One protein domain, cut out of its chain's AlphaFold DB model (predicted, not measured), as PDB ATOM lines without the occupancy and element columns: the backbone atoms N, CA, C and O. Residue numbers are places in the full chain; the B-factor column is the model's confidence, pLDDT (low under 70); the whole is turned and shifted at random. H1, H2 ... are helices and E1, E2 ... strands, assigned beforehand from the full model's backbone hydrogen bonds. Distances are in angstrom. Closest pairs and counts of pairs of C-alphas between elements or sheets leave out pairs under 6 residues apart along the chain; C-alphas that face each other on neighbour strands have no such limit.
ATOM      1  N   SER A  14     -13.613   6.712  17.213       75.88
ATOM      2  CA  SER A  14     -13.273   7.334  15.938       75.88
ATOM      3  C   SER A  14     -12.408   6.381  15.102       75.88
ATOM      4  O   SER A  14     -11.339   5.930  15.519       75.88
ATOM      5  N   SER A  15     -12.851   6.072  13.884       68.38
ATOM      6  CA  SER A  15     -12.095   5.219  12.953       68.38
ATOM      7  C   SER A  15     -10.727   5.817  12.588       68.38
ATOM      8  O   SER A  15      -9.778   5.088  12.287       68.38
ATOM      9  N   HIS A  16     -10.608   7.148  12.644       66.75
ATOM     10  CA  HIS A  16      -9.379   7.884  12.361       66.75
ATOM     11  C   HIS A  16      -8.267   7.635  13.390       66.75
ATOM     12  O   HIS A  16      -7.101   7.596  12.996       66.75
ATOM     13  N   GLU A  17      -8.589   7.406  14.668       64.31
ATOM     14  CA  GLU A  17      -7.586   7.073  15.693       64.31
ATOM     15  C   GLU A  17      -7.063   5.644  15.518       64.31
ATOM     16  O   GLU A  17      -5.854   5.415  15.491       64.31
ATOM     17  N   PHE A  18      -7.960   4.691  15.260       64.50
ATOM     18  CA  PHE A  18      -7.579   3.290  15.071       64.50
ATOM     19  C   PHE A  18      -6.815   3.038  13.770       64.50
ATOM     20  O   PHE A  18      -5.877   2.247  13.751       64.50
ATOM     21  N   THR A  19      -7.167   3.722  12.680       63.59
ATOM     22  CA  THR A  19      -6.473   3.551  11.390       63.59
ATOM     23  C   THR A  19      -5.032   4.075  11.442       63.59
ATOM     24  O   THR A  19      -4.170   3.578  10.717       63.59
ATOM     25  N   ARG A  20      -4.753   5.061  12.308       64.38
ATOM     26  CA  ARG A  20      -3.414   5.640  12.496       64.38
ATOM     27  C   ARG A  20      -2.527   4.773  13.393       64.38
ATOM     28  O   ARG A  20      -1.356   4.594  13.075       64.38
ATOM     29  N   GLU A  21      -3.094   4.228  14.467       62.56
ATOM     30  CA  GLU A  21      -2.407   3.342  15.421       62.56
ATOM     31  C   GLU A  21      -2.230   1.911  14.865       62.56
ATOM     32  O   GLU A  21      -1.200   1.275  15.083       62.56
ATOM     33  N   TYR A  22      -3.187   1.415  14.064       63.12
ATOM     34  CA  TYR A  22      -3.214   0.038  13.542       63.12
ATOM     35  C   TYR A  22      -3.345  -0.043  12.005       63.12
ATOM     36  O   TYR A  22      -4.250  -0.702  11.480       63.12
ATOM     37  N   PRO A  23      -2.411   0.541  11.231       58.81
ATOM     38  CA  PRO A  23      -2.539   0.672   9.775       58.81
ATOM     39  C   PRO A  23      -2.544  -0.663   9.005       58.81
ATOM     40  O   PRO A  23      -2.979  -0.705   7.857       58.81
ATOM     41  N   LYS A  24      -2.072  -1.764   9.612       60.31
ATOM     42  CA  LYS A  24      -1.971  -3.097   8.979       60.31
ATOM     43  C   LYS A  24      -3.034  -4.106   9.430       60.31
ATOM     44  O   LYS A  24      -3.045  -5.216   8.911       60.31
ATOM     45  N   ARG A  25      -3.899  -3.763  10.393       58.47
ATOM     46  CA  ARG A  25      -4.746  -4.742  11.101       58.47
ATOM     47  C   ARG A  25      -6.239  -4.425  11.022       58.47
ATOM     48  O   ARG A  25      -6.927  -4.518  12.024       58.47
ATOM     49  N   LYS A  26      -6.764  -4.061   9.847       54.94
ATOM     50  CA  LYS A  26      -8.209  -3.782   9.690       54.94
ATOM     51  C   LYS A  26      -9.115  -4.953  10.113       54.94
ATOM     52  O   LYS A  26     -10.242  -4.707  10.514       54.94
ATOM     53  N   THR A  27      -8.627  -6.194  10.048       55.66
ATOM     54  CA  THR A  27      -9.434  -7.407  10.274       55.66
ATOM     55  C   THR A  27      -9.405  -7.927  11.720       55.66
ATOM     56  O   THR A  27     -10.320  -8.639  12.114       55.66
ATOM     57  N   ASP A  28      -8.415  -7.542  12.535       65.44
ATOM     58  CA  ASP A  28      -8.214  -8.104  13.889       65.44
ATOM     59  C   ASP A  28      -8.708  -7.186  15.022       65.44
ATOM     60  O   ASP A  28      -8.458  -7.453  16.202       65.44
ATOM     61  N   LEU A  29      -9.371  -6.074  14.688       75.19
ATOM     62  CA  LEU A  29      -9.840  -5.128  15.703       75.19
ATOM     63  C   LEU A  29     -11.111  -5.620  16.393       75.19
ATOM     64  O   LEU A  29     -11.277  -5.387  17.587       75.19
ATOM     65  N   ALA A  30     -11.981  -6.322  15.664       86.44
ATOM     66  CA  ALA A  30     -13.199  -6.876  16.228       86.44
ATOM     67  C   ALA A  30     -12.877  -8.010  17.211       86.44
ATOM     68  O   ALA A  30     -12.053  -8.886  16.937       86.44
ATOM     69  N   PHE A  31     -13.545  -8.015  18.361       90.81
ATOM     70  CA  PHE A  31     -13.384  -9.072  19.351       90.81
ATOM     71  C   PHE A  31     -14.642  -9.264  20.185       90.81
ATOM     72  O   PHE A  31     -15.488  -8.382  20.310       90.81
ATOM     73  N   LEU A  32     -14.712 -10.431  20.815       92.12
ATOM     74  CA  LEU A  32     -15.703 -10.763  21.821       92.12
ATOM     75  C   LEU A  32     -14.971 -11.126  23.111       92.12
ATOM     76  O   LEU A  32     -14.060 -11.953  23.090       92.12
ATOM     77  N   LEU A  33     -15.362 -10.520  24.225       93.44
ATOM     78  CA  LEU A  33     -14.822 -10.785  25.552       93.44
ATOM     79  C   LEU A  33     -15.979 -11.051  26.517       93.44
ATOM     80  O   LEU A  33     -16.810 -10.182  26.771       93.44
ATOM     81  N   TYR A  34     -15.997 -12.251  27.086       93.50
ATOM     82  CA  TYR A  34     -16.857 -12.605  28.208       93.50
ATOM     83  C   TYR A  34     -16.077 -12.429  29.504       93.50
ATOM     84  O   TYR A  34     -15.070 -13.102  29.707       93.50
ATOM     85  N   LEU A  35     -16.543 -11.543  30.381       92.94
ATOM     86  CA  LEU A  35     -15.879 -11.201  31.632       92.94
ATOM     87  C   LEU A  35     -16.710 -11.661  32.831       92.94
ATOM     88  O   LEU A  35     -17.885 -11.317  32.948       92.94
ATOM     89  N   HIS A  36     -16.085 -12.393  33.746       91.44
ATOM     90  CA  HIS A  36     -16.655 -12.744  35.044       91.44
ATOM     91  C   HIS A  36     -15.549 -12.788  36.093       91.44
ATOM     92  O   HIS A  36     -14.490 -13.368  35.853       91.44
ATOM     93  N   SER A  37     -15.792 -12.188  37.257       89.56
ATOM     94  CA  SER A  37     -14.824 -12.096  38.353       89.56
ATOM     95  C   SER A  37     -13.452 -11.590  37.872       89.56
ATOM     96  O   SER A  37     -12.411 -12.192  38.138       89.56
ATOM     97  N   SER A  38     -13.464 -10.522  37.064       86.81
ATOM     98  CA  SER A  38     -12.267  -9.931  36.440       86.81
ATOM     99  C   SER A  38     -11.417 -10.899  35.594       86.81
ATOM    100  O   SER A  38     -10.227 -10.669  35.374       86.81
ATOM    101  N   LYS A  39     -12.006 -11.995  35.095       90.75
ATOM    102  CA  LYS A  39     -11.342 -12.985  34.234       90.75
ATOM    103  C   LYS A  39     -12.118 -13.200  32.942       90.75
ATOM    104  O   LYS A  39     -13.348 -13.239  32.941       90.75
ATOM    105  N   ALA A  40     -11.379 -13.369  31.849       93.62
ATOM    106  CA  ALA A  40     -11.956 -13.779  30.579       93.62
ATOM    107  C   ALA A  40     -12.446 -15.234  30.661       93.62
ATOM    108  O   ALA A  40     -11.723 -16.110  31.138       93.62
ATOM    109  N   LEU A  41     -13.664 -15.486  30.183       93.38
ATOM    110  CA  LEU A  41     -14.252 -16.825  30.088       93.38
ATOM    111  C   LEU A  41     -14.014 -17.482  28.723       93.38
ATOM    112  O   LEU A  41     -14.106 -18.700  28.600       93.38
ATOM    113  N   ASN A  42     -13.719 -16.688  27.696       92.06
ATOM    114  CA  ASN A  42     -13.452 -17.155  26.340       92.06
ATOM    115  C   ASN A  42     -11.990 -16.936  25.930       92.06
ATOM    116  O   ASN A  42     -11.237 -16.202  26.570       92.06
ATOM    117  N   ASN A  43     -11.576 -17.590  24.840       90.62
ATOM    118  CA  ASN A  43     -10.228 -17.430  24.305       90.62
ATOM    119  C   ASN A  43     -10.083 -16.079  23.591       90.62
ATOM    120  O   ASN A  43     -10.696 -15.865  22.549       90.62
ATOM    121  N   SER A  52      -5.627  -6.121  26.010       90.25
ATOM    122  CA  SER A  52      -5.412  -4.774  26.545       90.25
ATOM    123  C   SER A  52      -6.626  -4.286  27.341       90.25
ATOM    124  O   SER A  52      -6.492  -3.868  28.490       90.25
ATOM    125  N   LEU A  53      -7.836  -4.452  26.790       91.31
ATOM    126  CA  LEU A  53      -9.072  -4.113  27.490       91.31
ATOM    127  C   LEU A  53      -9.225  -4.921  28.786       91.31
ATOM    128  O   LEU A  53      -9.586  -4.351  29.812       91.31
ATOM    129  N   LEU A  54      -8.939  -6.228  28.773       93.56
ATOM    130  CA  LEU A  54      -9.002  -7.056  29.981       93.56
ATOM    131  C   LEU A  54      -8.090  -6.514  31.090       93.56
ATOM    132  O   LEU A  54      -8.535  -6.436  32.234       93.56
ATOM    133  N   LEU A  55      -6.857  -6.119  30.762       93.00
ATOM    134  CA  LEU A  55      -5.918  -5.534  31.725       93.00
ATOM    135  C   LEU A  55      -6.488  -4.254  32.347       93.00
ATOM    136  O   LEU A  55      -6.555  -4.138  33.569       93.00
ATOM    137  N   THR A  56      -7.006  -3.339  31.525       91.25
ATOM    138  CA  THR A  56      -7.648  -2.108  32.016       91.25
ATOM    139  C   THR A  56      -8.868  -2.401  32.894       91.25
ATOM    140  O   THR A  56      -9.087  -1.755  33.919       91.25
ATOM    141  N   LEU A  57      -9.678  -3.397  32.523       91.44
ATOM    142  CA  LEU A  57     -10.846  -3.809  33.303       91.44
ATOM    143  C   LEU A  57     -10.445  -4.420  34.657       91.44
ATOM    144  O   LEU A  57     -11.138  -4.192  35.648       91.44
ATOM    145  N   GLN A  58      -9.324  -5.140  34.723       91.69
ATOM    146  CA  GLN A  58      -8.786  -5.726  35.957       91.69
ATOM    147  C   GLN A  58      -8.264  -4.681  36.950       91.69
ATOM    148  O   GLN A  58      -8.349  -4.894  38.158       91.69
ATOM    149  N   GLU A  59      -7.776  -3.539  36.468       91.81
ATOM    150  CA  GLU A  59      -7.327  -2.431  37.321       91.81
ATOM    151  C   GLU A  59      -8.498  -1.682  37.987       91.81
ATOM    152  O   GLU A  59      -8.328  -1.001  39.004       91.81
ATOM    153  N   SER A  60      -9.715  -1.829  37.458       89.31
ATOM    154  CA  SER A  60     -10.902  -1.151  37.972       89.31
ATOM    155  C   SER A  60     -11.574  -1.925  39.108       89.31
ATOM    156  O   SER A  60     -12.180  -2.988  38.927       89.31
ATOM    157  N   LYS A  61     -11.570  -1.323  40.303       87.88
ATOM    158  CA  LYS A  61     -12.311  -1.830  41.474       87.88
ATOM    159  C   LYS A  61     -13.813  -1.929  41.204       87.88
ATOM    160  O   LYS A  61     -14.450  -2.884  41.634       87.88
ATOM    161  N   THR A  62     -14.363  -0.975  40.452       88.06
ATOM    162  CA  THR A  62     -15.781  -0.957  40.074       88.06
ATOM    163  C   THR A  62     -16.131  -2.146  39.189       88.06
ATOM    164  O   THR A  62     -17.110  -2.836  39.445       88.06
ATOM    165  N   VAL A  63     -15.314  -2.429  38.172       87.25
ATOM    166  CA  VAL A  63     -15.543  -3.572  37.275       87.25
ATOM    167  C   VAL A  63     -15.405  -4.890  38.030       87.25
ATOM    168  O   VAL A  63     -16.197  -5.806  37.819       87.25
ATOM    169  N   THR A  64     -14.447  -4.971  38.953       87.94
ATOM    170  CA  THR A  64     -14.274  -6.151  39.804       87.94
ATOM    171  C   THR A  64     -15.514  -6.413  40.662       87.94
ATOM    172  O   THR A  64     -15.980  -7.548  40.707       87.94
ATOM    173  N   ALA A  65     -16.097  -5.374  41.270       87.62
ATOM    174  CA  ALA A  65     -17.332  -5.494  42.047       87.62
ATOM    175  C   ALA A  65     -18.560  -5.831  41.179       87.62
ATOM    176  O   ALA A  65     -19.400  -6.629  41.574       87.62
ATOM    177  N   LEU A  66     -18.669  -5.264  39.975       85.25
ATOM    178  CA  LEU A  66     -19.799  -5.548  39.081       85.25
ATOM    179  C   LEU A  66     -19.731  -6.962  38.491       85.25
ATOM    180  O   LEU A  66     -20.752  -7.630  38.333       85.25
ATOM    181  N   THR A  67     -18.529  -7.429  38.153       88.19
ATOM    182  CA  THR A  67     -18.337  -8.733  37.505       88.19
ATOM    183  C   THR A  67     -18.198  -9.890  38.488       88.19
ATOM    184  O   THR A  67     -18.214 -11.040  38.052       88.19
ATOM    185  N   SER A  68     -18.080  -9.637  39.797       86.81
ATOM    186  CA  SER A  68     -18.060 -10.704  40.807       86.81
ATOM    187  C   SER A  68     -19.396 -11.432  40.927       86.81
ATOM    188  O   SER A  68     -19.413 -12.609  41.265       86.81
ATOM    189  N   GLU A  69     -20.501 -10.745  40.640       85.12
ATOM    190  CA  GLU A  69     -21.858 -11.285  40.784       85.12
ATOM    191  C   GLU A  69     -22.494 -11.661  39.444       85.12
ATOM    192  O   GLU A  69     -23.600 -12.199  39.393       85.12
ATOM    193  N   SER A  70     -21.870 -11.296  38.324       87.94
ATOM    194  CA  SER A  70     -22.503 -11.379  37.013       87.94
ATOM    195  C   SER A  70     -21.498 -11.408  35.877       87.94
ATOM    196  O   SER A  70     -20.453 -10.764  35.921       87.94
ATOM    197  N   GLU A  78     -16.624  -4.143  13.732       82.19
ATOM    198  CA  GLU A  78     -15.898  -3.527  12.612       82.19
ATOM    199  C   GLU A  78     -16.272  -2.056  12.361       82.19
ATOM    200  O   GLU A  78     -15.555  -1.344  11.656       82.19
ATOM    201  N   HIS A  79     -17.369  -1.582  12.959       83.25
ATOM    202  CA  HIS A  79     -17.791  -0.184  12.926       83.25
ATOM    203  C   HIS A  79     -17.162   0.635  14.058       83.25
ATOM    204  O   HIS A  79     -17.514   1.801  14.233       83.25
ATOM    205  N   PHE A  80     -16.207   0.055  14.793       83.88
ATOM    206  CA  PHE A  80     -15.531   0.675  15.928       83.88
ATOM    207  C   PHE A  80     -16.493   1.000  17.079       83.88
ATOM    208  O   PHE A  80     -16.325   2.004  17.775       83.88
ATOM    209  N   VAL A  81     -17.510   0.160  17.292       86.94
ATOM    210  CA  VAL A  81     -18.455   0.297  18.403       86.94
ATOM    211  C   VAL A  81     -18.210  -0.804  19.431       86.94
ATOM    212  O   VAL A  81     -18.242  -1.993  19.112       86.94
ATOM    213  N   LEU A  82     -17.997  -0.404  20.687       89.50
ATOM    214  CA  LEU A  82     -17.968  -1.307  21.832       89.50
ATOM    215  C   LEU A  82     -19.376  -1.440  22.416       89.50
ATOM    216  O   LEU A  82     -19.919  -0.494  22.988       89.50
ATOM    217  N   HIS A  83     -19.936  -2.633  22.306       89.88
ATOM    218  CA  HIS A  83     -21.203  -3.038  22.895       89.88
ATOM    219  C   HIS A  83     -20.927  -3.754  24.214       89.88
ATOM    220  O   HIS A  83     -20.189  -4.738  24.247       89.88
ATOM    221  N   VAL A  84     -21.534  -3.283  25.298       90.44
ATOM    222  CA  VAL A  84     -21.400  -3.875  26.631       90.44
ATOM    223  C   VAL A  84     -22.771  -4.289  27.131       90.44
ATOM    224  O   VAL A  84     -23.687  -3.470  27.223       90.44
ATOM    225  N   ARG A  85     -22.921  -5.563  27.487       89.81
ATOM    226  CA  ARG A  85     -24.163  -6.084  28.062       89.81
ATOM    227  C   ARG A  85     -23.895  -7.060  29.189       89.81
ATOM    228  O   ARG A  85     -22.916  -7.794  29.171       89.81
ATOM    229  N   LYS A  86     -24.802  -7.122  30.158       88.75
ATOM    230  CA  LYS A  86     -24.801  -8.178  31.171       88.75
ATOM    231  C   LYS A  86     -25.229  -9.489  30.500       88.75
ATOM    232  O   LYS A  86     -26.325  -9.572  29.946       88.75
ATOM    233  N   ALA A  87     -24.380 -10.511  30.528       78.44
ATOM    234  CA  ALA A  87     -24.688 -11.855  30.046       78.44
ATOM    235  C   ALA A  87     -25.626 -12.535  31.057       78.44
ATOM    236  O   ALA A  87     -25.222 -13.334  31.896       78.44
TER     237      ALA A  87
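AT A GLANCE: This is residues 14 to 43, 52 to 70 and 78 to 87 of the 105 residues of an uncharacterized protein of Chryseolinea flava (UniProt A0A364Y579). This is a loose, elongated set of pieces: the strands E1 and E2 and the short helix H2 run roughly the same way along the long axis without forming a sheet, while H1 lies across one end and H3 is at the other end. H2 is over the half of E1 nearer to H3, and a single residue turns the corner from H2 into H3; residues 19 to 25, at the H1 end, stick out free. The printed part has 59 residues with three named helices and two named strands, in the order H1, E1, H2, H3, E2, and its class is mixed, helices and strands. The whole is loose, with a radius of gyration of the C-alphas of 13.5 A, and spans 38 by 19 by 18 A.

IN THESE COORDINATES: Begin near the first printed residue, Ser 14, and find C-alpha 15 at (-12.095, 5.219, 12.953), where H1 starts; it takes in residues 15 to 21 and measures 10.2 A from first to last C-alpha. Move on to Phe 31, with its C-alpha at (-13.384, -9.072, 19.351): there E1 begins, residues 31 to 36, and it runs 16.4 A, its z values climbing to 35.044 at C-alpha 36. Past the first cut, H2 fills residues 52 to 59 over 11.2 A, and after Ser 60 you reach H3, residues 61 to 67, 10.0 A long. Past the second cut, E2 takes residues 81 to 86 over 16.6 A and ends at C-alpha 86, at (-24.801, -8.178, 31.171).

HOW THE PARTS SIT: Start at H1, which touches no helix and is apart from E1, H2, H3 and E2. Follow the short link of 9 residues to E1, which pairs with no named strand. Just beyond its end, residues 39 to 40 form a short antiparallel pairing with residues 35 to 36 of E1. Look next from E1 to H2: the two are near each other, with their closest C-alphas 8.2 A apart and 6 pairs within 10 A. From H2 a tight link of one residue leads to H3, and the two helices only just touch, with 3 pairs of C-alphas within 8 A, and only at the corner. Their closest C-alphas are those of Leu 57 and Val 63, 6.2 A apart, and their lines are about perpendicular at 72 degrees, only just beyond steep. H3 also comes to the end of E1, where the C-alphas of His 36 and Thr 67, the closest of the two elements, are 5.0 A apart. E2 likewise pairs with no named strand; it is near E1, with 8 pairs of C-alphas within 10 A, and apart from H2 and H3. In H2 and H3 every O i to N i+4 pair is within hydrogen-bond range, while in H1 it is 2 of 3.

THE WHOLE: The C-alphas farthest apart in the domain are those of Pro 23 and Glu 69, 38.4 A. Between Ser 14 and Ala 87, the first and last printed residues, the C-alphas are 26.4 A apart. Watch for two cuts: residues 44 to 51 are not printed, with 13.7 A from C-alpha 43 to C-alpha 52, and residues 71 to 77 are not printed, with 26.5 A from C-alpha 70 to C-alpha 78. The links from E1 to H2 and from H3 to E2 are the links across these cuts; of the links that are printed whole, none is long. In the B-factor column the mean pLDDT of the printed part is 82.3, and the model's confidence is low, under 70, at residues 15 to 28, of which 15 to 21 are H1.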